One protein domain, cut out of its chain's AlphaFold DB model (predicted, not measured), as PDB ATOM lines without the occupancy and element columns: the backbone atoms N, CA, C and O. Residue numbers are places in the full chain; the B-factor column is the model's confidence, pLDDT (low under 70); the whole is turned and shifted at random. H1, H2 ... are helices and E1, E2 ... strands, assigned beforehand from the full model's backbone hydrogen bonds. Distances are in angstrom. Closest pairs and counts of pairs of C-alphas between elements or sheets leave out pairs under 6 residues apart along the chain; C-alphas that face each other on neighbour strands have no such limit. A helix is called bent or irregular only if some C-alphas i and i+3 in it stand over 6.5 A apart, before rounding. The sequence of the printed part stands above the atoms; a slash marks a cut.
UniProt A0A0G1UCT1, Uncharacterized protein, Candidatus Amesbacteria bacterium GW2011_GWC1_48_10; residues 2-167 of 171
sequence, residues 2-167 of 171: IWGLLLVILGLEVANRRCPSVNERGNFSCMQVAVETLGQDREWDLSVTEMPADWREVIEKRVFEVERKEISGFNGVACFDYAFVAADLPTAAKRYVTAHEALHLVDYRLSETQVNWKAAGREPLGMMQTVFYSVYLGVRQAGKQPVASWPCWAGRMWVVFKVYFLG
ATOM      1  N   ILE A   2      -0.178   6.609  35.464       71.12
ATOM      2  CA  ILE A   2       0.865   7.356  36.206       71.12
ATOM      3  C   ILE A   2       2.098   7.691  35.340       71.12
ATOM      4  O   ILE A   2       2.571   8.821  35.346       71.12
ATOM      5  N   TRP A   3       2.561   6.746  34.518       71.19
ATOM      6  CA  TRP A   3       3.702   6.953  33.617       71.19
ATOM      7  C   TRP A   3       3.469   8.028  32.546       71.19
ATOM      8  O   TRP A   3       4.384   8.778  32.225       71.19
ATOM      9  N   GLY A   4       2.240   8.149  32.033       72.81
ATOM     10  CA  GLY A   4       1.893   9.193  31.065       72.81
ATOM     11  C   GLY A   4       1.938  10.587  31.691       72.81
ATOM     12  O   GLY A   4       2.474  11.512  31.092       72.81
ATOM     13  N   LEU A   5       1.453  10.719  32.931       76.94
ATOM     14  CA  LEU A   5       1.513  11.972  33.684       76.94
ATOM     15  C   LEU A   5       2.965  12.387  33.981       76.94
ATOM     16  O   LEU A   5       3.324  13.544  33.786       76.94
ATOM     17  N   LEU A   6       3.811  11.438  34.395       79.25
ATOM     18  CA  LEU A   6       5.237  11.680  34.647       79.25
ATOM     19  C   LEU A   6       5.975  12.170  33.398       79.25
ATOM     20  O   LEU A   6       6.757  13.111  33.486       79.25
ATOM     21  N   LEU A   7       5.703  11.573  32.234       81.44
ATOM     22  CA  LEU A   7       6.301  11.999  30.966       81.44
ATOM     23  C   LEU A   7       5.863  13.414  30.567       81.44
ATOM     24  O   LEU A   7       6.687  14.188  30.084       81.44
ATOM     25  N   VAL A   8       4.600  13.774  30.814       79.62
ATOM     26  CA  VAL A   8       4.102  15.139  30.585       79.62
ATOM     27  C   VAL A   8       4.803  16.135  31.510       79.62
ATOM     28  O   VAL A   8       5.318  17.140  31.026       79.62
ATOM     29  N   ILE A   9       4.893  15.847  32.812       80.19
ATOM     30  CA  ILE A   9       5.575  16.723  33.782       80.19
ATOM     31  C   ILE A   9       7.055  16.897  33.413       80.19
ATOM     32  O   ILE A   9       7.552  18.019  33.374       80.19
ATOM     33  N   LEU A  10       7.753  15.806  33.079       81.94
ATOM     34  CA  LEU A  10       9.149  15.860  32.634       81.94
ATOM     35  C   LEU A  10       9.307  16.687  31.354       81.94
ATOM     36  O   LEU A  10      10.226  17.497  31.264       81.94
ATOM     37  N   GLY A  11       8.403  16.525  30.386       79.69
ATOM     38  CA  GLY A  11       8.391  17.325  29.164       79.69
ATOM     39  C   GLY A  11       8.222  18.821  29.443       79.69
ATOM     40  O   GLY A  11       8.948  19.635  28.873       79.69
ATOM     41  N   LEU A  12       7.324  19.181  30.366       80.31
ATOM     42  CA  LEU A  12       7.103  20.566  30.790       80.31
ATOM     43  C   LEU A  12       8.312  21.151  31.534       80.31
ATOM     44  O   LEU A  12       8.671  22.302  31.292       80.31
ATOM     45  N   GLU A  13       8.986  20.372  32.384       82.19
ATOM     46  CA  GLU A  13      10.217  20.804  33.062       82.19
ATOM     47  C   GLU A  13      11.390  20.989  32.091       82.19
ATOM     48  O   GLU A  13      12.149  21.954  32.198       82.19
ATOM     49  N   VAL A  14      11.532  20.097  31.107       81.31
ATOM     50  CA  VAL A  14      12.540  20.247  30.049       81.31
ATOM     51  C   VAL A  14      12.253  21.492  29.215       81.31
ATOM     52  O   VAL A  14      13.173  22.265  28.951       81.31
ATOM     53  N   ALA A  15      10.993  21.714  28.836       75.56
ATOM     54  CA  ALA A  15      10.588  22.894  28.085       75.56
ATOM     55  C   ALA A  15      10.818  24.192  28.874       75.56
ATOM     56  O   ALA A  15      11.362  25.142  28.320       75.56
ATOM     57  N   ASN A  16      10.491  24.208  30.170       72.62
ATOM     58  CA  ASN A  16      10.792  25.319  31.074       72.62
ATOM     59  C   ASN A  16      12.291  25.679  31.053       72.62
ATOM     60  O   ASN A  16      12.654  26.824  30.821       72.62
ATOM     61  N   ARG A  17      13.178  24.684  31.201       74.25
ATOM     62  CA  ARG A  17      14.636  24.909  31.277       74.25
ATOM     63  C   ARG A  17      15.303  25.256  29.945       74.25
ATOM     64  O   ARG A  17      16.355  25.885  29.935       74.25
ATOM     65  N   ARG A  18      14.769  24.763  28.826       75.69
ATOM     66  CA  ARG A  18      15.398  24.878  27.496       75.69
ATOM     67  C   ARG A  18      14.965  26.125  26.729       75.69
ATOM     68  O   ARG A  18      15.556  26.409  25.690       75.69
ATOM     69  N   CYS A  19      13.951  26.838  27.207       72.44
ATOM     70  CA  CYS A  19      13.363  27.964  26.504       72.44
ATOM     71  C   CYS A  19      13.769  29.302  27.139       72.44
ATOM     72  O   CYS A  19      13.286  29.626  28.224       72.44
ATOM     73  N   PRO A  20      14.587  30.124  26.454       62.88
ATOM     74  CA  PRO A  20      15.038  31.417  26.977       62.88
ATOM     75  C   PRO A  20      13.869  32.348  27.324       62.88
ATOM     76  O   PRO A  20      13.842  32.942  28.395       62.88
ATOM     77  N   SER A  21      12.830  32.369  26.483       61.59
ATOM     78  CA  SER A  21      11.640  33.218  26.644       61.59
ATOM     79  C   SER A  21      10.730  32.853  27.827       61.59
ATOM     80  O   SER A  21       9.787  33.589  28.128       61.59
ATOM     81  N   VAL A  22      10.981  31.720  28.496       57.31
ATOM     82  CA  VAL A  22      10.293  31.335  29.741       57.31
ATOM     83  C   VAL A  22      10.942  32.019  30.949       57.31
ATOM     84  O   VAL A  22      10.230  32.415  31.871       57.31
ATOM     85  N   ASN A  23      12.258  32.242  30.879       55.41
ATOM     86  CA  ASN A  23      13.094  32.773  31.956       55.41
ATOM     87  C   ASN A  23      13.589  34.207  31.707       55.41
ATOM     88  O   ASN A  23      14.310  34.745  32.542       55.41
ATOM     89  N   GLU A  24      13.212  34.841  30.592       55.41
ATOM     90  CA  GLU A  24      13.491  36.253  30.287       55.41
ATOM     91  C   GLU A  24      12.707  37.186  31.227       55.41
ATOM     92  O   GLU A  24      11.772  37.892  30.845       55.41
ATOM     93  N   ARG A  25      13.083  37.184  32.500       61.69
ATOM     94  CA  ARG A  25      12.866  38.310  33.396       61.69
ATOM     95  C   ARG A  25      14.161  39.096  33.380       61.69
ATOM     96  O   ARG A  25      15.232  38.523  33.567       61.69
ATOM     97  N   GLY A  26      14.073  40.387  33.069       61.59
ATOM     98  CA  GLY A  26      15.242  41.266  33.109       61.59
ATOM     99  C   GLY A  26      15.895  41.247  34.492       61.59
ATOM    100  O   GLY A  26      15.275  40.818  35.468       61.59
ATOM    101  N   ASN A  27      17.135  41.731  34.587       68.06
ATOM    102  CA  ASN A  27      17.821  41.865  35.872       68.06
ATOM    103  C   ASN A  27      16.959  42.694  36.831       68.06
ATOM    104  O   ASN A  27      16.756  43.884  36.615       68.06
ATOM    105  N   PHE A  28      16.422  42.040  37.859       79.12
ATOM    106  CA  PHE A  28      15.613  42.672  38.891       79.12
ATOM    107  C   PHE A  28      16.495  43.020  40.090       79.12
ATOM    108  O   PHE A  28      17.243  42.170  40.577       79.12
ATOM    109  N   SER A  29      16.390  44.254  40.579       84.38
ATOM    110  CA  SER A  29      17.086  44.719  41.777       84.38
ATOM    111  C   SER A  29      16.096  45.393  42.715       84.38
ATOM    112  O   SER A  29      15.575  46.464  42.405       84.38
ATOM    113  N   CYS A  30      15.886  44.793  43.891       83.12
ATOM    114  CA  CYS A  30      15.066  45.390  44.945       83.12
ATOM    115  C   CYS A  30      15.544  46.797  45.316       83.12
ATOM    116  O   CYS A  30      14.726  47.682  45.529       83.12
ATOM    117  N   MET A  31      16.862  47.018  45.355       83.19
ATOM    118  CA  MET A  31      17.432  48.330  45.666       83.19
ATOM    119  C   MET A  31      17.050  49.373  44.612       83.19
ATOM    120  O   MET A  31      16.687  50.490  44.959       83.19
ATOM    121  N   GLN A  32      17.105  49.005  43.329       84.94
ATOM    122  CA  GLN A  32      16.798  49.933  42.244       84.94
ATOM    123  C   GLN A  32      15.335  50.381  42.292       84.94
ATOM    124  O   GLN A  32      15.074  51.579  42.346       84.94
ATOM    125  N   VAL A  33      14.397  49.429  42.342       84.31
ATOM    126  CA  VAL A  33      12.958  49.741  42.372       84.31
ATOM    127  C   VAL A  33      12.603  50.569  43.596       84.31
ATOM    128  O   VAL A  33      11.829  51.522  43.504       84.31
ATOM    129  N   ALA A  34      13.195  50.237  44.741       82.06
ATOM    130  CA  ALA A  34      12.930  50.958  45.966       82.06
ATOM    131  C   ALA A  34      13.428  52.413  45.871       82.06
ATOM    132  O   ALA A  34      12.667  53.324  46.187       82.06
ATOM    133  N   VAL A  35      14.651  52.654  45.380       81.62
ATOM    134  CA  VAL A  35      15.186  54.016  45.190       81.62
ATOM    135  C   VAL A  35      14.355  54.822  44.189       81.62
ATOM    136  O   VAL A  35      14.066  55.989  44.445       81.62
ATOM    137  N   GLU A  36      13.951  54.212  43.073       82.31
ATOM    138  CA  GLU A  36      13.144  54.868  42.034       82.31
ATOM    139  C   GLU A  36      11.733  55.222  42.534       82.31
ATOM    140  O   GLU A  36      11.227  56.300  42.231       82.31
ATOM    141  N   THR A  37      11.118  54.357  43.349       78.69
ATOM    142  CA  THR A  37       9.731  54.534  43.816       78.69
ATOM    143  C   THR A  37       9.629  55.401  45.075       78.69
ATOM    144  O   THR A  37       8.687  56.178  45.223       78.69
ATOM    145  N   LEU A  38      10.569  55.259  46.014       76.69
ATOM    146  CA  LEU A  38      10.511  55.901  47.335       76.69
ATOM    147  C   LEU A  38      11.384  57.161  47.435       76.69
ATOM    148  O   LEU A  38      11.199  57.947  48.367       76.69
ATOM    149  N   GLY A  39      12.276  57.381  46.464       70.56
ATOM    150  CA  GLY A  39      13.244  58.476  46.447       70.56
ATOM    151  C   GLY A  39      14.472  58.205  47.326       70.56
ATOM    152  O   GLY A  39      14.432  57.400  48.253       70.56
ATOM    153  N   GLN A  40      15.584  58.897  47.046       53.44
ATOM    154  CA  GLN A  40      16.829  58.787  47.830       53.44
ATOM    155  C   GLN A  40      16.733  59.408  49.237       53.44
ATOM    156  O   GLN A  40      17.518  59.037  50.104       53.44
ATOM    157  N   ASP A  41      15.767  60.304  49.466       45.34
ATOM    158  CA  ASP A  41      15.665  61.123  50.686       45.34
ATOM    159  C   ASP A  41      14.736  60.548  51.764       45.34
ATOM    160  O   ASP A  41      14.597  61.134  52.840       45.34
ATOM    161  N   ARG A  42      14.071  59.413  51.513       48.91
ATOM    162  CA  ARG A  42      13.403  58.697  52.602       48.91
ATOM    163  C   ARG A  42      14.473  57.958  53.383       48.91
ATOM    164  O   ARG A  42      15.109  57.053  52.852       48.91
ATOM    165  N   GLU A  43      14.663  58.358  54.638       46.69
ATOM    166  CA  GLU A  43      15.384  57.556  55.619       46.69
ATOM    167  C   GLU A  43      14.770  56.154  55.569       46.69
ATOM    168  O   GLU A  43      13.603  55.949  55.913       46.69
ATOM    169  N   TRP A  44      15.523  55.212  55.002       51.06
ATOM    170  CA  TRP A  44      15.156  53.811  54.990       51.06
ATOM    171  C   TRP A  44      15.143  53.400  56.444       51.06
ATOM    172  O   TRP A  44      16.201  53.152  57.023       51.06
ATOM    173  N   ASP A  45      13.963  53.375  57.049       47.59
ATOM    174  CA  ASP A  45      13.816  52.790  58.365       47.59
ATOM    175  C   ASP A  45      13.935  51.266  58.227       47.59
ATOM    176  O   ASP A  45      12.974  50.516  58.341       47.59
ATOM    177  N   LEU A  46      15.160  50.811  57.956       47.72
ATOM    178  CA  LEU A  46      15.580  49.412  58.013       47.72
ATOM    179  C   LEU A  46      15.546  48.895  59.462       47.72
ATOM    180  O   LEU A  46      15.920  47.751  59.720       47.72
ATOM    181  N   SER A  47      15.176  49.754  60.424       40.66
ATOM    182  CA  SER A  47      15.010  49.424  61.832       40.66
ATOM    183  C   SER A  47      13.568  49.095  62.201       40.66
ATOM    184  O   SER A  47      13.316  48.817  63.375       40.66
ATOM    185  N   VAL A  48      12.648  49.028  61.222       46.47
ATOM    186  CA  VAL A  48      11.307  48.458  61.402       46.47
ATOM    187  C   VAL A  48      11.441  46.996  61.840       46.47
ATOM    188  O   VAL A  48      11.460  46.044  61.069       46.47
ATOM    189  N   THR A  49      11.559  46.838  63.147       44.84
ATOM    190  CA  THR A  49      11.688  45.577  63.872       44.84
ATOM    191  C   THR A  49      10.335  45.138  64.418       44.84
ATOM    192  O   THR A  49      10.159  43.976  64.783       44.84
ATOM    193  N   GLU A  50       9.355  46.043  64.423       47.09
ATOM    194  CA  GLU A  50       7.990  45.767  64.840       47.09
ATOM    195  C   GLU A  50       7.113  45.470  63.621       47.09
ATOM    196  O   GLU A  50       6.758  46.344  62.824       47.09
ATOM    197  N   MET A  51       6.780  44.186  63.481       50.34
ATOM    198  CA  MET A  51       5.772  43.696  62.550       50.34
ATOM    199  C   MET A  51       4.429  44.380  62.849       50.34
ATOM    200  O   MET A  51       3.892  44.195  63.945       50.34
ATOM    201  N   PRO A  52       3.841  45.130  61.904       53.84
ATOM    202  CA  PRO A  52       2.487  45.642  62.072       53.84
ATOM    203  C   PRO A  52       1.499  44.478  62.226       53.84
ATOM    204  O   PRO A  52       1.464  43.551  61.416       53.84
ATOM    205  N   ALA A  53       0.689  44.528  63.286       57.34
ATOM    206  CA  ALA A  53      -0.305  43.499  63.588       57.34
ATOM    207  C   ALA A  53      -1.477  43.490  62.584       57.34
ATOM    208  O   ALA A  53      -2.170  42.477  62.459       57.34
ATOM    209  N   ASP A  54      -1.689  44.598  61.859       73.06
ATOM    210  CA  ASP A  54      -2.731  44.739  60.841       73.06
ATOM    211  C   ASP A  54      -2.134  44.864  59.427       73.06
ATOM    212  O   ASP A  54      -1.488  45.844  59.061       73.06
ATOM    213  N   TRP A  55      -2.412  43.867  58.589       74.12
ATOM    214  CA  TRP A  55      -2.019  43.836  57.180       74.12
ATOM    215  C   TRP A  55      -2.629  44.983  56.353       74.12
ATOM    216  O   TRP A  55      -2.084  45.327  55.308       74.12
ATOM    217  N   ARG A  56      -3.743  45.594  56.788       76.81
ATOM    218  CA  ARG A  56      -4.313  46.767  56.101       76.81
ATOM    219  C   ARG A  56      -3.410  47.984  56.224       76.81
ATOM    220  O   ARG A  56      -3.205  48.693  55.244       76.81
ATOM    221  N   GLU A  57      -2.818  48.171  57.397       80.50
ATOM    222  CA  GLU A  57      -1.846  49.235  57.630       80.50
ATOM    223  C   GLU A  57      -0.586  49.027  56.778       80.50
ATOM    224  O   GLU A  57      -0.045  49.985  56.224       80.50
ATOM    225  N   VAL A  58      -0.154  47.771  56.605       83.19
ATOM    226  CA  VAL A  58       0.935  47.418  55.676       83.19
ATOM    227  C   VAL A  58       0.600  47.840  54.257       83.19
ATOM    228  O   VAL A  58       1.438  48.449  53.598       83.19
ATOM    229  N   ILE A  59      -0.612  47.547  53.787       83.38
ATOM    230  CA  ILE A  59      -1.030  47.915  52.432       83.38
ATOM    231  C   ILE A  59      -0.951  49.421  52.226       83.38
ATOM    232  O   ILE A  59      -0.349  49.868  51.256       83.38
ATOM    233  N   GLU A  60      -1.517  50.199  53.143       84.06
ATOM    234  CA  GLU A  60      -1.584  51.653  52.993       84.06
ATOM    235  C   GLU A  60      -0.210  52.325  53.066       84.06
ATOM    236  O   GLU A  60       0.030  53.315  52.376       84.06
ATOM    237  N   LYS A  61       0.695  51.809  53.905       84.12
ATOM    238  CA  LYS A  61       1.975  52.474  54.190       84.12
ATOM    239  C   LYS A  61       3.157  51.915  53.409       84.12
ATOM    240  O   LYS A  61       4.165  52.609  53.278       84.12
ATOM    241  N   ARG A  62       3.080  50.659  52.962       86.25
ATOM    242  CA  ARG A  62       4.251  49.900  52.493       86.25
ATOM    243  C   ARG A  62       4.053  49.177  51.167       86.25
ATOM    244  O   ARG A  62       5.026  48.627  50.657       86.25
ATOM    245  N   VAL A  63       2.848  49.175  50.597       90.38
ATOM    246  CA  VAL A  63       2.590  48.585  49.278       90.38
ATOM    247  C   VAL A  63       2.352  49.699  48.263       90.38
ATOM    248  O   VAL A  63       1.426  50.491  48.408       90.38
ATOM    249  N   PHE A  64       3.170  49.743  47.216       92.75
ATOM    250  CA  PHE A  64       3.123  50.781  46.188       92.75
ATOM    251  C   PHE A  64       2.785  50.193  44.824       92.75
ATOM    252  O   PHE A  64       3.234  49.105  44.467       92.75
ATOM    253  N   GLU A  65       1.996  50.924  44.043       93.44
ATOM    254  CA  GLU A  65       1.777  50.584  42.641       93.44
ATOM    255  C   GLU A  65       2.897  51.168  41.777       93.44
ATOM    256  O   GLU A  65       3.217  52.348  41.893       93.44
ATOM    257  N   VAL A  66       3.465  50.344  40.899       92.31
ATOM    258  CA  VAL A  66       4.569  50.708  39.998       92.31
ATOM    259  C   VAL A  66       4.291  50.209  38.584       92.31
ATOM    260  O   VAL A  66       3.445  49.331  38.363       92.31
ATOM    261  N   GLU A  67       4.998  50.736  37.589       90.25
ATOM    262  CA  GLU A  67       4.933  50.176  36.250       90.25
ATOM    263  C   GLU A  67       5.519  48.758  36.240       90.25
ATOM    264  O   GLU A  67       6.592  48.476  36.770       90.25
ATOM    265  N   ARG A  68       4.850  47.836  35.541       88.38
ATOM    266  CA  ARG A  68       5.276  46.430  35.440       88.38
ATOM    267  C   ARG A  68       6.728  46.254  34.976       88.38
ATOM    268  O   ARG A  68       7.368  45.260  35.318       88.38
ATOM    269  N   LYS A  69       7.237  47.181  34.160       86.25
ATOM    270  CA  LYS A  69       8.615  47.149  33.656       86.25
ATOM    271  C   LYS A  69       9.650  47.385  34.765       86.25
ATOM    272  O   LYS A  69      10.735  46.826  34.671       86.25
ATOM    273  N   GLU A  70       9.303  48.162  35.791       85.56
ATOM    274  CA  GLU A  70      10.182  48.502  36.919       85.56
ATOM    275  C   GLU A  70      10.418  47.264  37.787       85.56
ATOM    276  O   GLU A  70      11.536  46.982  38.198       85.56
ATOM    277  N   ILE A  71       9.393  46.424  37.940       88.31
ATOM    278  CA  ILE A  71       9.498  45.126  38.612       88.31
ATOM    279  C   ILE A  71       9.732  43.980  37.627       88.31
ATOM    280  O   ILE A  71       9.155  42.916  37.796       88.31
ATOM    281  N   SER A  72      10.521  44.171  36.563       84.75
ATOM    282  CA  SER A  72      10.950  43.115  35.620       84.75
ATOM    283  C   SER A  72       9.842  42.174  35.102       84.75
ATOM    284  O   SER A  72      10.075  40.986  34.864       84.75
ATOM    285  N   GLY A  73       8.618  42.676  34.917       81.31
ATOM    286  CA  GLY A  73       7.489  41.886  34.420       81.31
ATOM    287  C   GLY A  73       6.681  41.138  35.486       81.31
ATOM    288  O   GLY A  73       5.679  40.505  35.133       81.31
ATOM    289  N   PHE A  74       7.076  41.204  36.759       85.88
ATOM    290  CA  PHE A  74       6.374  40.563  37.869       85.88
ATOM    291  C   PHE A  74       4.978  41.178  38.077       85.88
ATOM    292  O   PHE A  74       4.685  42.288  37.633       85.88
ATOM    293  N   ASN A  75       4.083  40.419  38.713       91.00
ATOM    294  CA  ASN A  75       2.776  40.939  39.127       91.00
ATOM    295  C   ASN A  75       2.903  41.748  40.422       91.00
ATOM    296  O   ASN A  75       2.287  42.804  40.536       91.00
ATOM    297  N   GLY A  76       3.723  41.263  41.350       92.12
ATOM    298  CA  GLY A  76       4.125  41.941  42.568       92.12
ATOM    299  C   GLY A  76       5.475  41.409  43.043       92.12
ATOM    300  O   GLY A  76       5.960  40.398  42.516       92.12
ATOM    301  N   VAL A  77       6.101  42.144  43.956       91.12
ATOM    302  CA  VAL A  77       7.329  41.736  44.636       91.12
ATOM    303  C   VAL A  77       7.464  42.435  45.986       91.12
ATOM    304  O   VAL A  77       7.330  43.657  46.075       91.12
ATOM    305  N   ALA A  78       7.775  41.669  47.026       89.69
ATOM    306  CA  ALA A  78       8.214  42.176  48.319       89.69
ATOM    307  C   ALA A  78       9.747  42.337  48.353       89.69
ATOM    308  O   ALA A  78      10.501  41.418  48.029       89.69
ATOM    309  N   CYS A  79      10.207  43.520  48.753       84.19
ATOM    310  CA  CYS A  79      11.604  43.927  48.824       84.19
ATOM    311  C   CYS A  79      11.859  44.704  50.117       84.19
ATOM    312  O   CYS A  79      11.312  45.790  50.307       84.19
ATOM    313  N   PHE A  80      12.762  44.194  50.959       83.31
ATOM    314  CA  PHE A  80      13.022  44.773  52.280       83.31
ATOM    315  C   PHE A  80      11.701  44.894  53.066       83.31
ATOM    316  O   PHE A  80      10.970  43.912  53.165       83.31
ATOM    317  N   ASP A  81      11.371  46.093  53.547       83.62
ATOM    318  CA  ASP A  81      10.145  46.398  54.289       83.62
ATOM    319  C   ASP A  81       8.990  46.897  53.405       83.62
ATOM    320  O   ASP A  81       7.958  47.334  53.919       83.62
ATOM    321  N   TYR A  82       9.142  46.845  52.080       88.06
ATOM    322  CA  TYR A  82       8.193  47.395  51.115       88.06
ATOM    323  C   TYR A  82       7.777  46.370  50.068       88.06
ATOM    324  O   TYR A  82       8.474  45.400  49.794       88.06
ATOM    325  N   ALA A  83       6.633  46.601  49.440       91.56
ATOM    326  CA  ALA A  83       6.152  45.787  48.343       91.56
ATOM    327  C   ALA A  83       5.712  46.654  47.172       91.56
ATOM    328  O   ALA A  83       5.209  47.764  47.343       91.56
ATOM    329  N   PHE A  84       5.874  46.111  45.974       93.81
ATOM    330  CA  PHE A  84       5.595  46.796  44.724       93.81
ATOM    331  C   PHE A  84       4.663  45.938  43.878       93.81
ATOM    332  O   PHE A  84       4.920  44.754  43.681       93.81
ATOM    333  N   VAL A  85       3.574  46.522  43.384       94.88
ATOM    334  CA  VAL A  85       2.518  45.826  42.639       94.88
ATOM    335  C   VAL A  85       2.345  46.475  41.274       94.88
ATOM    336  O   VAL A  85       2.292  47.695  41.158       94.88
ATOM    337  N   ALA A  86       2.224  45.668  40.221       94.38
ATOM    338  CA  ALA A  86       2.045  46.185  38.871       94.38
ATOM    339  C   ALA A  86       0.718  46.958  38.729       94.38
ATOM    340  O   ALA A  86      -0.376  46.407  38.907       94.38
ATOM    341  N   ALA A  87       0.811  48.230  38.341       94.19
ATOM    342  CA  ALA A  87      -0.329  49.137  38.212       94.19
ATOM    343  C   ALA A  87      -1.336  48.712  37.121       94.19
ATOM    344  O   ALA A  87      -2.528  49.011  37.221       94.19
ATOM    345  N   ASP A  88      -0.882  47.978  36.100       94.50
ATOM    346  CA  ASP A  88      -1.682  47.509  34.957       94.50
ATOM    347  C   ASP A  88      -2.507  46.236  35.238       94.50
ATOM    348  O   ASP A  88      -3.182  45.717  34.339       94.50
ATOM    349  N   LEU A  89      -2.462  45.719  36.472       94.31
ATOM    350  CA  LEU A  89      -3.265  44.572  36.877       94.31
ATOM    351  C   LEU A  89      -4.768  44.903  36.868       94.31
ATOM    352  O   LEU A  89      -5.178  45.959  37.363       94.31
ATOM    353  N   PRO A  90      -5.619  43.969  36.407       94.25
ATOM    354  CA  PRO A  90      -7.060  44.048  36.617       94.25
ATOM    355  C   PRO A  90      -7.412  44.196  38.102       94.25
ATOM    356  O   PRO A  90      -6.716  43.665  38.962       94.25
ATOM    357  N   THR A  91      -8.523  44.864  38.419       95.19
ATOM    358  CA  THR A  91      -8.851  45.271  39.797       95.19
ATOM    359  C   THR A  91      -8.839  44.132  40.822       95.19
ATOM    360  O   THR A  91      -8.269  44.306  41.896       95.19
ATOM    361  N   ALA A  92      -9.439  42.969  40.532       93.12
ATOM    362  CA  ALA A  92      -9.454  41.872  41.504       93.12
ATOM    363  C   ALA A  92      -8.078  41.196  41.604       93.12
ATOM    364  O   ALA A  92      -7.629  40.890  42.705       93.12
ATOM    365  N   ALA A  93      -7.378  41.019  40.478       93.94
ATOM    366  CA  ALA A  93      -5.999  40.533  40.468       93.94
ATOM    367  C   ALA A  93      -5.080  41.429  41.306       93.94
ATOM    368  O   ALA A  93      -4.316  40.935  42.128       93.94
ATOM    369  N   LYS A  94      -5.221  42.749  41.165       95.75
ATOM    370  CA  LYS A  94      -4.467  43.724  41.947       95.75
ATOM    371  C   LYS A  94      -4.703  43.548  43.445       95.75
ATOM    372  O   LYS A  94      -3.737  43.400  44.175       95.75
ATOM    373  N   ARG A  95      -5.961  43.449  43.892       93.88
ATOM    374  CA  ARG A  95      -6.290  43.192  45.309       93.88
ATOM    375  C   ARG A  95      -5.620  41.930  45.849       93.88
ATOM    376  O   ARG A  95      -5.045  41.963  46.933       93.88
ATOM    377  N   TYR A  96      -5.668  40.842  45.079       95.19
ATOM    378  CA  TYR A  96      -5.003  39.595  45.445       95.19
ATOM    379  C   TYR A  96      -3.490  39.765  45.576       95.19
ATOM    380  O   TYR A  96      -2.928  39.375  46.594       95.19
ATOM    381  N   VAL A  97      -2.840  40.365  44.576       95.12
ATOM    382  CA  VAL A  97      -1.385  40.554  44.578       95.12
ATOM    383  C   VAL A  97      -0.962  41.493  45.707       95.12
ATOM    384  O   VAL A  97      -0.035  41.178  46.438       95.12
ATOM    385  N   THR A  98      -1.681  42.590  45.944       94.56
ATOM    386  CA  THR A  98      -1.432  43.483  47.084       94.56
ATOM    387  C   THR A  98      -1.531  42.734  48.415       94.56
ATOM    388  O   THR A  98      -0.648  42.872  49.257       94.56
ATOM    389  N   ALA A  99      -2.563  41.907  48.610       92.31
ATOM    390  CA  ALA A  99      -2.688  41.095  49.819       92.31
ATOM    391  C   ALA A  99      -1.568  40.045  49.937       92.31
ATOM    392  O   ALA A  99      -1.078  39.803  51.036       92.31
ATOM    393  N   HIS A 100      -1.168  39.434  48.821       94.00
ATOM    394  CA  HIS A 100      -0.066  38.478  48.747       94.00
ATOM    395  C   HIS A 100       1.257  39.125  49.180       94.00
ATOM    396  O   HIS A 100       1.870  38.665  50.139       94.00
ATOM    397  N   GLU A 101       1.659  40.240  48.568       93.50
ATOM    398  CA  GLU A 101       2.927  40.888  48.925       93.50
ATOM    399  C   GLU A 101       2.896  41.471  50.345       93.50
ATOM    400  O   GLU A 101       3.870  41.361  51.087       93.50
ATOM    401  N   ALA A 102       1.758  42.020  50.787       91.19
ATOM    402  CA  ALA A 102       1.611  42.491  52.165       91.19
ATOM    403  C   ALA A 102       1.816  41.362  53.188       91.19
ATOM    404  O   ALA A 102       2.384  41.588  54.252       91.19
ATOM    405  N   LEU A 103       1.390  40.135  52.880       89.56
ATOM    406  CA  LEU A 103       1.607  38.982  53.754       89.56
ATOM    407  C   LEU A 103       3.079  38.564  53.830       89.56
ATOM    408  O   LEU A 103       3.493  38.116  54.898       89.56
ATOM    409  N   HIS A 104       3.859  38.746  52.759       89.44
ATOM    410  CA  HIS A 104       5.314  38.576  52.820       89.44
ATOM    411  C   HIS A 104       5.968  39.580  53.776       89.44
ATOM    412  O   HIS A 104       6.889  39.207  54.499       89.44
ATOM    413  N   LEU A 105       5.461  40.817  53.832       87.19
ATOM    414  CA  LEU A 105       5.942  41.841  54.767       87.19
ATOM    415  C   LEU A 105       5.498  41.587  56.212       87.19
ATOM    416  O   LEU A 105       6.222  41.916  57.148       87.19
ATOM    417  N   VAL A 106       4.307  41.012  56.408       85.19
ATOM    418  CA  VAL A 106       3.813  40.667  57.747       85.19
ATOM    419  C   VAL A 106       4.562  39.463  58.305       85.19
ATOM    420  O   VAL A 106       4.931  39.494  59.465       85.19
ATOM    421  N   ASP A 107       4.787  38.399  57.534       83.69
ATOM    422  CA  ASP A 107       5.442  37.186  58.036       83.69
ATOM    423  C   ASP A 107       6.378  36.588  56.980       83.69
ATOM    424  O   ASP A 107       5.997  35.736  56.173       83.69
ATOM    425  N   TYR A 108       7.643  37.015  57.033       79.94
ATOM    426  CA  TYR A 108       8.711  36.589  56.122       79.94
ATOM    427  C   TYR A 108       9.026  35.083  56.184       79.94
ATOM    428  O   TYR A 108       9.772  34.571  55.349       79.94
ATOM    429  N   ARG A 109       8.503  34.359  57.185       82.00
ATOM    430  CA  ARG A 109       8.718  32.911  57.342       82.00
ATOM    431  C   ARG A 109       7.740  32.091  56.513       82.00
ATOM    432  O   ARG A 109       7.936  30.883  56.374       82.00
ATOM    433  N   LEU A 110       6.677  32.712  56.003       82.19
ATOM    434  CA  LEU A 110       5.705  32.027  55.167       82.19
ATOM    435  C   LEU A 110       6.330  31.667  53.825       82.19
ATOM    436  O   LEU A 110       6.938  32.498  53.155       82.19
ATOM    437  N   SER A 111       6.132  30.420  53.413       86.38
ATOM    438  CA  SER A 111       6.459  30.018  52.050       86.38
ATOM    439  C   SER A 111       5.521  30.685  51.045       86.38
ATOM    440  O   SER A 111       4.368  30.988  51.364       86.38
ATOM    441  N   GLU A 112       5.983  30.816  49.802       84.50
ATOM    442  CA  GLU A 112       5.197  31.276  48.650       84.50
ATOM    443  C   GLU A 112       3.813  30.605  48.590       84.50
ATOM    444  O   GLU A 112       2.779  31.256  48.453       84.50
ATOM    445  N   THR A 113       3.762  29.283  48.789       86.00
ATOM    446  CA  THR A 113       2.505  28.526  48.842       86.00
ATOM    447  C   THR A 113       1.603  29.007  49.972       86.00
ATOM    448  O   THR A 113       0.418  29.248  49.756       86.00
ATOM    449  N   GLN A 114       2.137  29.145  51.190       88.31
ATOM    450  CA  GLN A 114       1.351  29.587  52.343       88.31
ATOM    451  C   GLN A 114       0.802  31.002  52.143       88.31
ATOM    452  O   GLN A 114      -0.350  31.256  52.501       88.31
ATOM    453  N   VAL A 115       1.595  31.899  51.556       89.44
ATOM    454  CA  VAL A 115       1.156  33.253  51.215       89.44
ATOM    455  C   VAL A 115       0.077  33.221  50.135       89.44
ATOM    456  O   VAL A 115      -0.983  33.810  50.344       89.44
ATOM    457  N   ASN A 116       0.265  32.453  49.057       89.50
ATOM    458  CA  ASN A 116      -0.741  32.261  48.008       89.50
ATOM    459  C   ASN A 116      -2.080  31.773  48.582       89.50
ATOM    460  O   ASN A 116      -3.114  32.385  48.319       89.50
ATOM    461  N   TRP A 117      -2.087  30.748  49.442       88.44
ATOM    462  CA  TRP A 117      -3.322  30.261  50.072       88.44
ATOM    463  C   TRP A 117      -3.964  31.288  51.010       88.44
ATOM    464  O   TRP A 117      -5.182  31.472  50.984       88.44
ATOM    465  N   LYS A 118      -3.168  31.986  51.830       90.00
ATOM    466  CA  LYS A 118      -3.676  33.023  52.743       90.00
ATOM    467  C   LYS A 118      -4.223  34.242  51.993       90.00
ATOM    468  O   LYS A 118      -5.199  34.839  52.451       90.00
ATOM    469  N   ALA A 119      -3.610  34.631  50.878       90.62
ATOM    470  CA  ALA A 119      -4.097  35.700  50.012       90.62
ATOM    471  C   ALA A 119      -5.358  35.256  49.258       90.62
ATOM    472  O   ALA A 119      -6.347  35.982  49.237       90.62
ATOM    473  N   ALA A 120      -5.378  34.029  48.731       89.81
ATOM    474  CA  ALA A 120      -6.518  33.466  48.010       89.81
ATOM    475  C   ALA A 120      -7.748  33.269  48.901       89.81
ATOM    476  O   ALA A 120      -8.867  33.496  48.454       89.81
ATOM    477  N   GLY A 121      -7.559  32.906  50.174       88.44
ATOM    478  CA  GLY A 121      -8.653  32.835  51.145       88.44
ATOM    479  C   GLY A 121      -9.348  34.182  51.380       88.44
ATOM    480  O   GLY A 121     -10.505  34.204  51.789       88.44
ATOM    481  N   ARG A 122      -8.664  35.299  51.097       87.56
ATOM    482  CA  ARG A 122      -9.215  36.661  51.180       87.56
ATOM    483  C   ARG A 122      -9.745  37.147  49.833       87.56
ATOM    484  O   ARG A 122     -10.835  37.698  49.769       87.56
ATOM    485  N   GLU A 123      -8.984  36.913  48.765       91.06
ATOM    486  CA  GLU A 123      -9.231  37.430  47.414       91.06
ATOM    487  C   GLU A 123      -9.290  36.291  46.371       91.06
ATOM    488  O   GLU A 123      -8.468  36.236  45.448       91.06
ATOM    489  N   PRO A 124     -10.258  35.357  46.467       90.50
ATOM    490  CA  PRO A 124     -10.281  34.149  45.633       90.50
ATOM    491  C   PRO A 124     -10.502  34.459  44.147       90.50
ATOM    492  O   PRO A 124      -9.857  33.880  43.272       90.50
ATOM    493  N   LEU A 125     -11.378  35.423  43.846       92.06
ATOM    494  CA  LEU A 125     -11.593  35.896  42.475       92.06
ATOM    495  C   LEU A 125     -10.348  36.596  41.922       92.06
ATOM    496  O   LEU A 125     -10.056  36.491  40.731       92.06
ATOM    497  N   GLY A 126      -9.599  37.278  42.790       91.12
ATOM    498  CA  GLY A 126      -8.355  37.936  42.429       91.12
ATOM    499  C   GLY A 126      -7.250  36.949  42.068       91.12
ATOM    500  O   GLY A 126      -6.590  37.139  41.048       91.12
ATOM    501  N   MET A 127      -7.104  35.850  42.815       91.94
ATOM    502  CA  MET A 127      -6.171  34.768  42.467       91.94
ATOM    503  C   MET A 127      -6.466  34.219  41.066       91.94
ATOM    504  O   MET A 127      -5.583  34.182  40.208       91.94
ATOM    505  N   MET A 128      -7.725  33.858  40.800       90.31
ATOM    506  CA  MET A 128      -8.134  33.328  39.495       90.31
ATOM    507  C   MET A 128      -7.873  34.337  38.376       90.31
ATOM    508  O   MET A 128      -7.296  33.989  37.344       90.31
ATOM    509  N   GLN A 129      -8.234  35.606  38.588       91.94
ATOM    510  CA  GLN A 129      -7.977  36.662  37.613       91.94
ATOM    511  C   GLN A 129      -6.475  36.868  37.375       91.94
ATOM    512  O   GLN A 129      -6.077  37.101  36.237       91.94
ATOM    513  N   THR A 130      -5.636  36.723  38.402       90.88
ATOM    514  CA  THR A 130      -4.173  36.824  38.292       90.88
ATOM    515  C   THR A 130      -3.600  35.690  37.442       90.88
ATOM    516  O   THR A 130      -2.765  35.940  36.567       90.88
ATOM    517  N   VAL A 131      -4.085  34.457  37.632       87.25
ATOM    518  CA  VAL A 131      -3.709  33.302  36.802       87.25
ATOM    519  C   VAL A 131      -4.096  33.553  35.345       87.25
ATOM    520  O   VAL A 131      -3.230  33.513  34.470       87.25
ATOM    521  N   PHE A 132      -5.361  33.891  35.068       86.94
ATOM    522  CA  PHE A 132      -5.823  34.150  33.699       86.94
ATOM    523  C   PHE A 132      -5.096  35.322  33.041       86.94
ATOM    524  O   PHE A 132      -4.746  35.246  31.865       86.94
ATOM    525  N   TYR A 133      -4.833  36.388  33.792       86.12
ATOM    526  CA  TYR A 133      -4.102  37.543  33.291       86.12
ATOM    527  C   TYR A 133      -2.644  37.193  32.952       86.12
ATOM    528  O   TYR A 133      -2.144  37.574  31.894       86.12
ATOM    529  N   SER A 134      -1.985  36.383  33.786       82.75
ATOM    530  CA  SER A 134      -0.624  35.890  33.531       82.75
ATOM    531  C   SER A 134      -0.565  34.992  32.290       82.75
ATOM    532  O   SER A 134       0.357  35.110  31.476       82.75
ATOM    533  N   VAL A 135      -1.582  34.142  32.097       80.06
ATOM    534  CA  VAL A 135      -1.762  33.341  30.876       80.06
ATOM    535  C   VAL A 135      -1.961  34.249  29.661       80.06
ATOM    536  O   VAL A 135      -1.261  34.092  28.662       80.06
ATOM    537  N   TYR A 136      -2.860  35.234  29.749       82.50
ATOM    538  CA  TYR A 136      -3.152  36.188  28.676       82.50
ATOM    539  C   TYR A 136      -1.908  36.971  28.237       82.50
ATOM    540  O   TYR A 136      -1.615  37.038  27.042       82.50
ATOM    541  N   LEU A 137      -1.137  37.515  29.185       77.38
ATOM    542  CA  LEU A 137       0.115  38.208  28.876       77.38
ATOM    543  C   LEU A 137       1.125  37.272  28.208       77.38
ATOM    544  O   LEU A 137       1.765  37.661  27.228       77.38
ATOM    545  N   GLY A 138       1.226  36.030  28.690       69.88
ATOM    546  CA  GLY A 138       2.047  34.993  28.069       69.88
ATOM    547  C   GLY A 138       1.636  34.708  26.623       69.88
ATOM    548  O   GLY A 138       2.493  34.682  25.746       69.88
ATOM    549  N   VAL A 139       0.336  34.569  26.346       68.00
ATOM    550  CA  VAL A 139      -0.202  34.365  24.989       68.00
ATOM    551  C   VAL A 139       0.077  35.571  24.095       68.00
ATOM    552  O   VAL A 139       0.537  35.403  22.969       68.00
ATOM    553  N   ARG A 140      -0.136  36.797  24.583       71.94
ATOM    554  CA  ARG A 140       0.114  38.019  23.803       71.94
ATOM    555  C   ARG A 140       1.592  38.175  23.432       71.94
ATOM    556  O   ARG A 140       1.903  38.665  22.349       71.94
ATOM    557  N   GLN A 141       2.498  37.773  24.321       67.31
ATOM    558  CA  GLN A 141       3.936  37.759  24.047       67.31
ATOM    559  C   GLN A 141       4.320  36.609  23.101       67.31
ATOM    560  O   GLN A 141       5.073  36.832  22.155       67.31
ATOM    561  N   ALA A 142       3.755  35.413  23.292       59.66
ATOM    562  CA  ALA A 142       4.014  34.240  22.456       59.66
ATOM    563  C   ALA A 142       3.465  34.377  21.028       59.66
ATOM    564  O   ALA A 142       4.089  33.885  20.097       59.66
ATOM    565  N   GLY A 143       2.358  35.099  20.823       56.97
ATOM    566  CA  GLY A 143       1.797  35.383  19.496       56.97
ATOM    567  C   GLY A 143       2.703  36.234  18.595       56.97
ATOM    568  O   GLY A 143       2.433  36.369  17.407       56.97
ATOM    569  N   LYS A 144       3.789  36.791  19.145       58.31
ATOM    570  CA  LYS A 144       4.864  37.445  18.384       58.31
ATOM    571  C   LYS A 144       5.995  36.481  17.996       58.31
ATOM    572  O   LYS A 144       6.935  36.904  17.331       58.31
ATOM    573  N   GLN A 145       5.936  35.222  18.432       58.62
ATOM    574  CA  GLN A 145       6.960  34.206  18.194       58.62
ATOM    575  C   GLN A 145       6.470  33.119  17.216       58.62
ATOM    576  O   GLN A 145       5.266  32.887  17.106       58.62
ATOM    577  N   PRO A 146       7.378  32.444  16.483       58.44
ATOM    578  CA  PRO A 146       7.008  31.404  15.519       58.44
ATOM    579  C   PRO A 146       6.341  30.198  16.192       58.44
ATOM    580  O   PRO A 146       6.675  29.879  17.325       58.44
ATOM    581  N   VAL A 147       5.506  29.440  15.468       55.12
ATOM    582  CA  VAL A 147       4.826  28.208  15.955       55.12
ATOM    583  C   VAL A 147       5.794  27.179  16.571       55.12
ATOM    584  O   VAL A 147       5.419  26.422  17.463       55.12
ATOM    585  N   ALA A 148       7.069  27.187  16.166       57.69
ATOM    586  CA  ALA A 148       8.129  26.382  16.778       57.69
ATOM    587  C   ALA A 148       8.368  26.680  18.279       57.69
ATOM    588  O   ALA A 148       9.007  25.880  18.959       57.69
ATOM    589  N   SER A 149       7.841  27.785  18.822       66.69
ATOM    590  CA  SER A 149       7.922  28.143  20.245       66.69
ATOM    591  C   SER A 149       6.855  27.469  21.117       66.69
ATOM    592  O   SER A 149       6.805  27.713  22.324       66.69
ATOM    593  N   TRP A 150       6.002  26.601  20.557       71.31
ATOM    594  CA  TRP A 150       4.880  26.018  21.299       71.31
ATOM    595  C   TRP A 150       5.266  25.195  22.543       71.31
ATOM    596  O   TRP A 150       4.629  25.368  23.586       71.31
ATOM    597  N   PRO A 151       6.358  24.403  22.526       76.00
ATOM    598  CA  PRO A 151       6.893  23.797  23.745       76.00
ATOM    599  C   PRO A 151       7.264  24.837  24.816       76.00
ATOM    600  O   PRO A 151       6.975  24.633  25.991       76.00
ATOM    601  N   CYS A 152       7.824  25.985  24.424       75.31
ATOM    602  CA  CYS A 152       8.182  27.062  25.349       75.31
ATOM    603  C   CYS A 152       6.959  27.710  25.995       75.31
ATOM    604  O   CYS A 152       6.976  28.026  27.182       75.31
ATOM    605  N   TRP A 153       5.864  27.854  25.251       75.75
ATOM    606  CA  TRP A 153       4.609  28.315  25.834       75.75
ATOM    607  C   TRP A 153       4.070  27.337  26.882       75.75
ATOM    608  O   TRP A 153       3.689  27.765  27.970       75.75
ATOM    609  N   ALA A 154       4.099  26.032  26.598       76.56
ATOM    610  CA  ALA A 154       3.683  25.016  27.562       76.56
ATOM    611  C   ALA A 154       4.557  25.054  28.830       76.56
ATOM    612  O   ALA A 154       4.028  25.026  29.942       76.56
ATOM    613  N   GLY A 155       5.876  25.224  28.671       78.31
ATOM    614  CA  GLY A 155       6.802  25.470  29.782       78.31
ATOM    615  C   GLY A 155       6.426  26.713  30.599       78.31
ATOM    616  O   GLY A 155       6.371  26.655  31.823       78.31
ATOM    617  N   ARG A 156       6.060  27.820  29.946       76.19
ATOM    618  CA  ARG A 156       5.624  29.045  30.632       76.19
ATOM    619  C   ARG A 156       4.313  28.876  31.398       76.19
ATOM    620  O   ARG A 156       4.198  29.365  32.520       76.19
ATOM    621  N   MET A 157       3.331  28.182  30.824       77.31
ATOM    622  CA  MET A 157       2.079  27.861  31.523       77.31
ATOM    623  C   MET A 157       2.339  26.969  32.738       77.31
ATOM    624  O   MET A 157       1.730  27.160  33.790       77.31
ATOM    625  N   TRP A 158       3.289  26.040  32.619       80.62
ATOM    626  CA  TRP A 158       3.729  25.206  33.730       80.62
ATOM    627  C   TRP A 158       4.371  26.021  34.857       80.62
ATOM    628  O   TRP A 158       4.072  25.771  36.021       80.62
ATOM    629  N   VAL A 159       5.177  27.042  34.549       77.94
ATOM    630  CA  VAL A 159       5.712  27.951  35.578       77.94
ATOM    631  C   VAL A 159       4.600  28.730  36.277       77.94
ATOM    632  O   VAL A 159       4.574  28.758  37.503       77.94
ATOM    633  N   VAL A 160       3.645  29.296  35.526       77.56
ATOM    634  CA  VAL A 160       2.475  29.979  36.114       77.56
ATOM    635  C   VAL A 160       1.742  29.037  37.069       77.56
ATOM    636  O   VAL A 160       1.449  29.405  38.203       77.56
ATOM    637  N   PHE A 161       1.494  27.799  36.644       78.38
ATOM    638  CA  PHE A 161       0.869  26.797  37.497       78.38
ATOM    639  C   PHE A 161       1.699  26.509  38.758       78.38
ATOM    640  O   PHE A 161       1.159  26.514  39.863       78.38
ATOM    641  N   LYS A 162       3.013  26.304  38.615       79.50
ATOM    642  CA  LYS A 162       3.899  26.036  39.750       79.50
ATOM    643  C   LYS A 162       3.887  27.166  40.773       79.50
ATOM    644  O   LYS A 162       3.805  26.876  41.959       79.50
ATOM    645  N   VAL A 163       3.928  28.416  40.330       77.06
ATOM    646  CA  VAL A 163       3.945  29.594  41.210       77.06
ATOM    647  C   VAL A 163       2.667  29.660  42.036       77.06
ATOM    648  O   VAL A 163       2.725  29.669  43.260       77.06
ATOM    649  N   TYR A 164       1.506  29.598  41.381       74.19
ATOM    650  CA  TYR A 164       0.232  29.818  42.065       74.19
ATOM    651  C   TYR A 164      -0.297  28.599  42.829       74.19
ATOM    652  O   TYR A 164      -1.078  28.772  43.761       74.19
ATOM    653  N   PHE A 165       0.101  27.379  42.454       74.38
ATOM    654  CA  PHE A 165      -0.485  26.155  43.018       74.38
ATOM    655  C   PHE A 165       0.516  25.219  43.697       74.38
ATOM    656  O   PHE A 165       0.102  24.419  44.534       74.38
ATOM    657  N   LEU A 166       1.812  25.297  43.371       75.00
ATOM    658  CA  LEU A 166       2.835  24.381  43.897       75.00
ATOM    659  C   LEU A 166       3.966  25.081  44.675       75.00
ATOM    660  O   LEU A 166       4.846  24.389  45.183       75.00
ATOM    661  N   GLY A 167       3.961  26.416  44.776       61.81
ATOM    662  CA  GLY A 167       5.026  27.191  45.430       61.81
ATOM    663  C   GLY A 167       6.361  27.176  44.701       61.81
ATOM    664  O   GLY A 167       7.406  27.307  45.333       61.81
TER     665      GLY A 167
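What this domain is: This is residues 2 to 167 of the 171 residues of an uncharacterized protein of Candidatus Amesbacteria bacterium GW2011_GWC1_48_10 (UniProt A0A0G1UCT1). A small three-stranded sheet sandwiched between two helices, H5 on one face and H3 on the other, makes one end of an elongated body, and the helical hairpin H7 and H8 makes the other, with H6 packed on H5 and on the last residues of H8. H1 meets H8 with its residues 12 to 18, while its residues 2 to 8 stick out free; the long loop of residues 39 to 54 lies far from the middle. The printed part has 166 residues, mostly helix, in the order H1 H2 H3 H4 E1 E2 E3 H5 H6 H7 H8; the mixed sheet runs E1 E3 E2. It is compact, with a radius of gyration of the C-alphas of 17.3 A and spans of 52 by 32 by 26 A.

How they stand to each other: H1, residues 2 to 18, touches the hub H8, residues 147 to 166, at 72 degrees, only just about perpendicular; the closest C-alphas are those of Asn 16 and Gly 155, 4.2 A. H2, residues 20 to 23, touches H8 at Val 22 and Arg 156, closest C-alphas 5.3 A. E1, residues 63 to 66, is parallel to E3, residues 82 to 86, with N 64 and O 83 at 2.8 A. E2, residues 76 to 79, forms an antiparallel hairpin with E3, with N 77 and O 84 at 2.9 A. Three layers, helices on both faces of the sheet, are made by H3, residues 30 to 38, at a height of 9.0 A over the sheet, and H5, residues 91 to 106, at 8.3 A. H4, residues 55 to 62, only grazes the sheet and touches H5, closest C-alphas Ile 59 and Ala 102, 6.0 A. H6, residues 112 to 120, touches H5 at His 100 and Ala 119, closest C-alphas 5.1 A. H7, residues 124 to 142, touches H5 with residues 124 to 130 alone, and forms a helical hairpin with H8, a shallow tilt of 20 degrees, opposite ways. Every O i to N i+4 pair is within hydrogen-bond range in H1, H3, H4, H5, H6 and H7, and 14 of 16 in H8; H2 is too short for one.

Where its parts are: H1 begins at C-alpha 2 (0.865, 7.356, 36.206) and is 24.4 A long. H5 measures 22.4 A and H7 27.2 A. H8, irregular with C-alphas 148 and 151 7.5 A apart, measures 28.3 A and ends at C-alpha 166 (2.835, 24.381, 43.897).

The domain as a whole: The two C-alphas farthest apart, Trp 3 and Asp 41, are 58.0 A from each other. The printed part has no cut, and the link H3 to H4 is long. The mean pLDDT of the printed part is 78.6; residues 20 to 27, 40 to 53, 138 to 139, 141 to 149 and 167 are under 70.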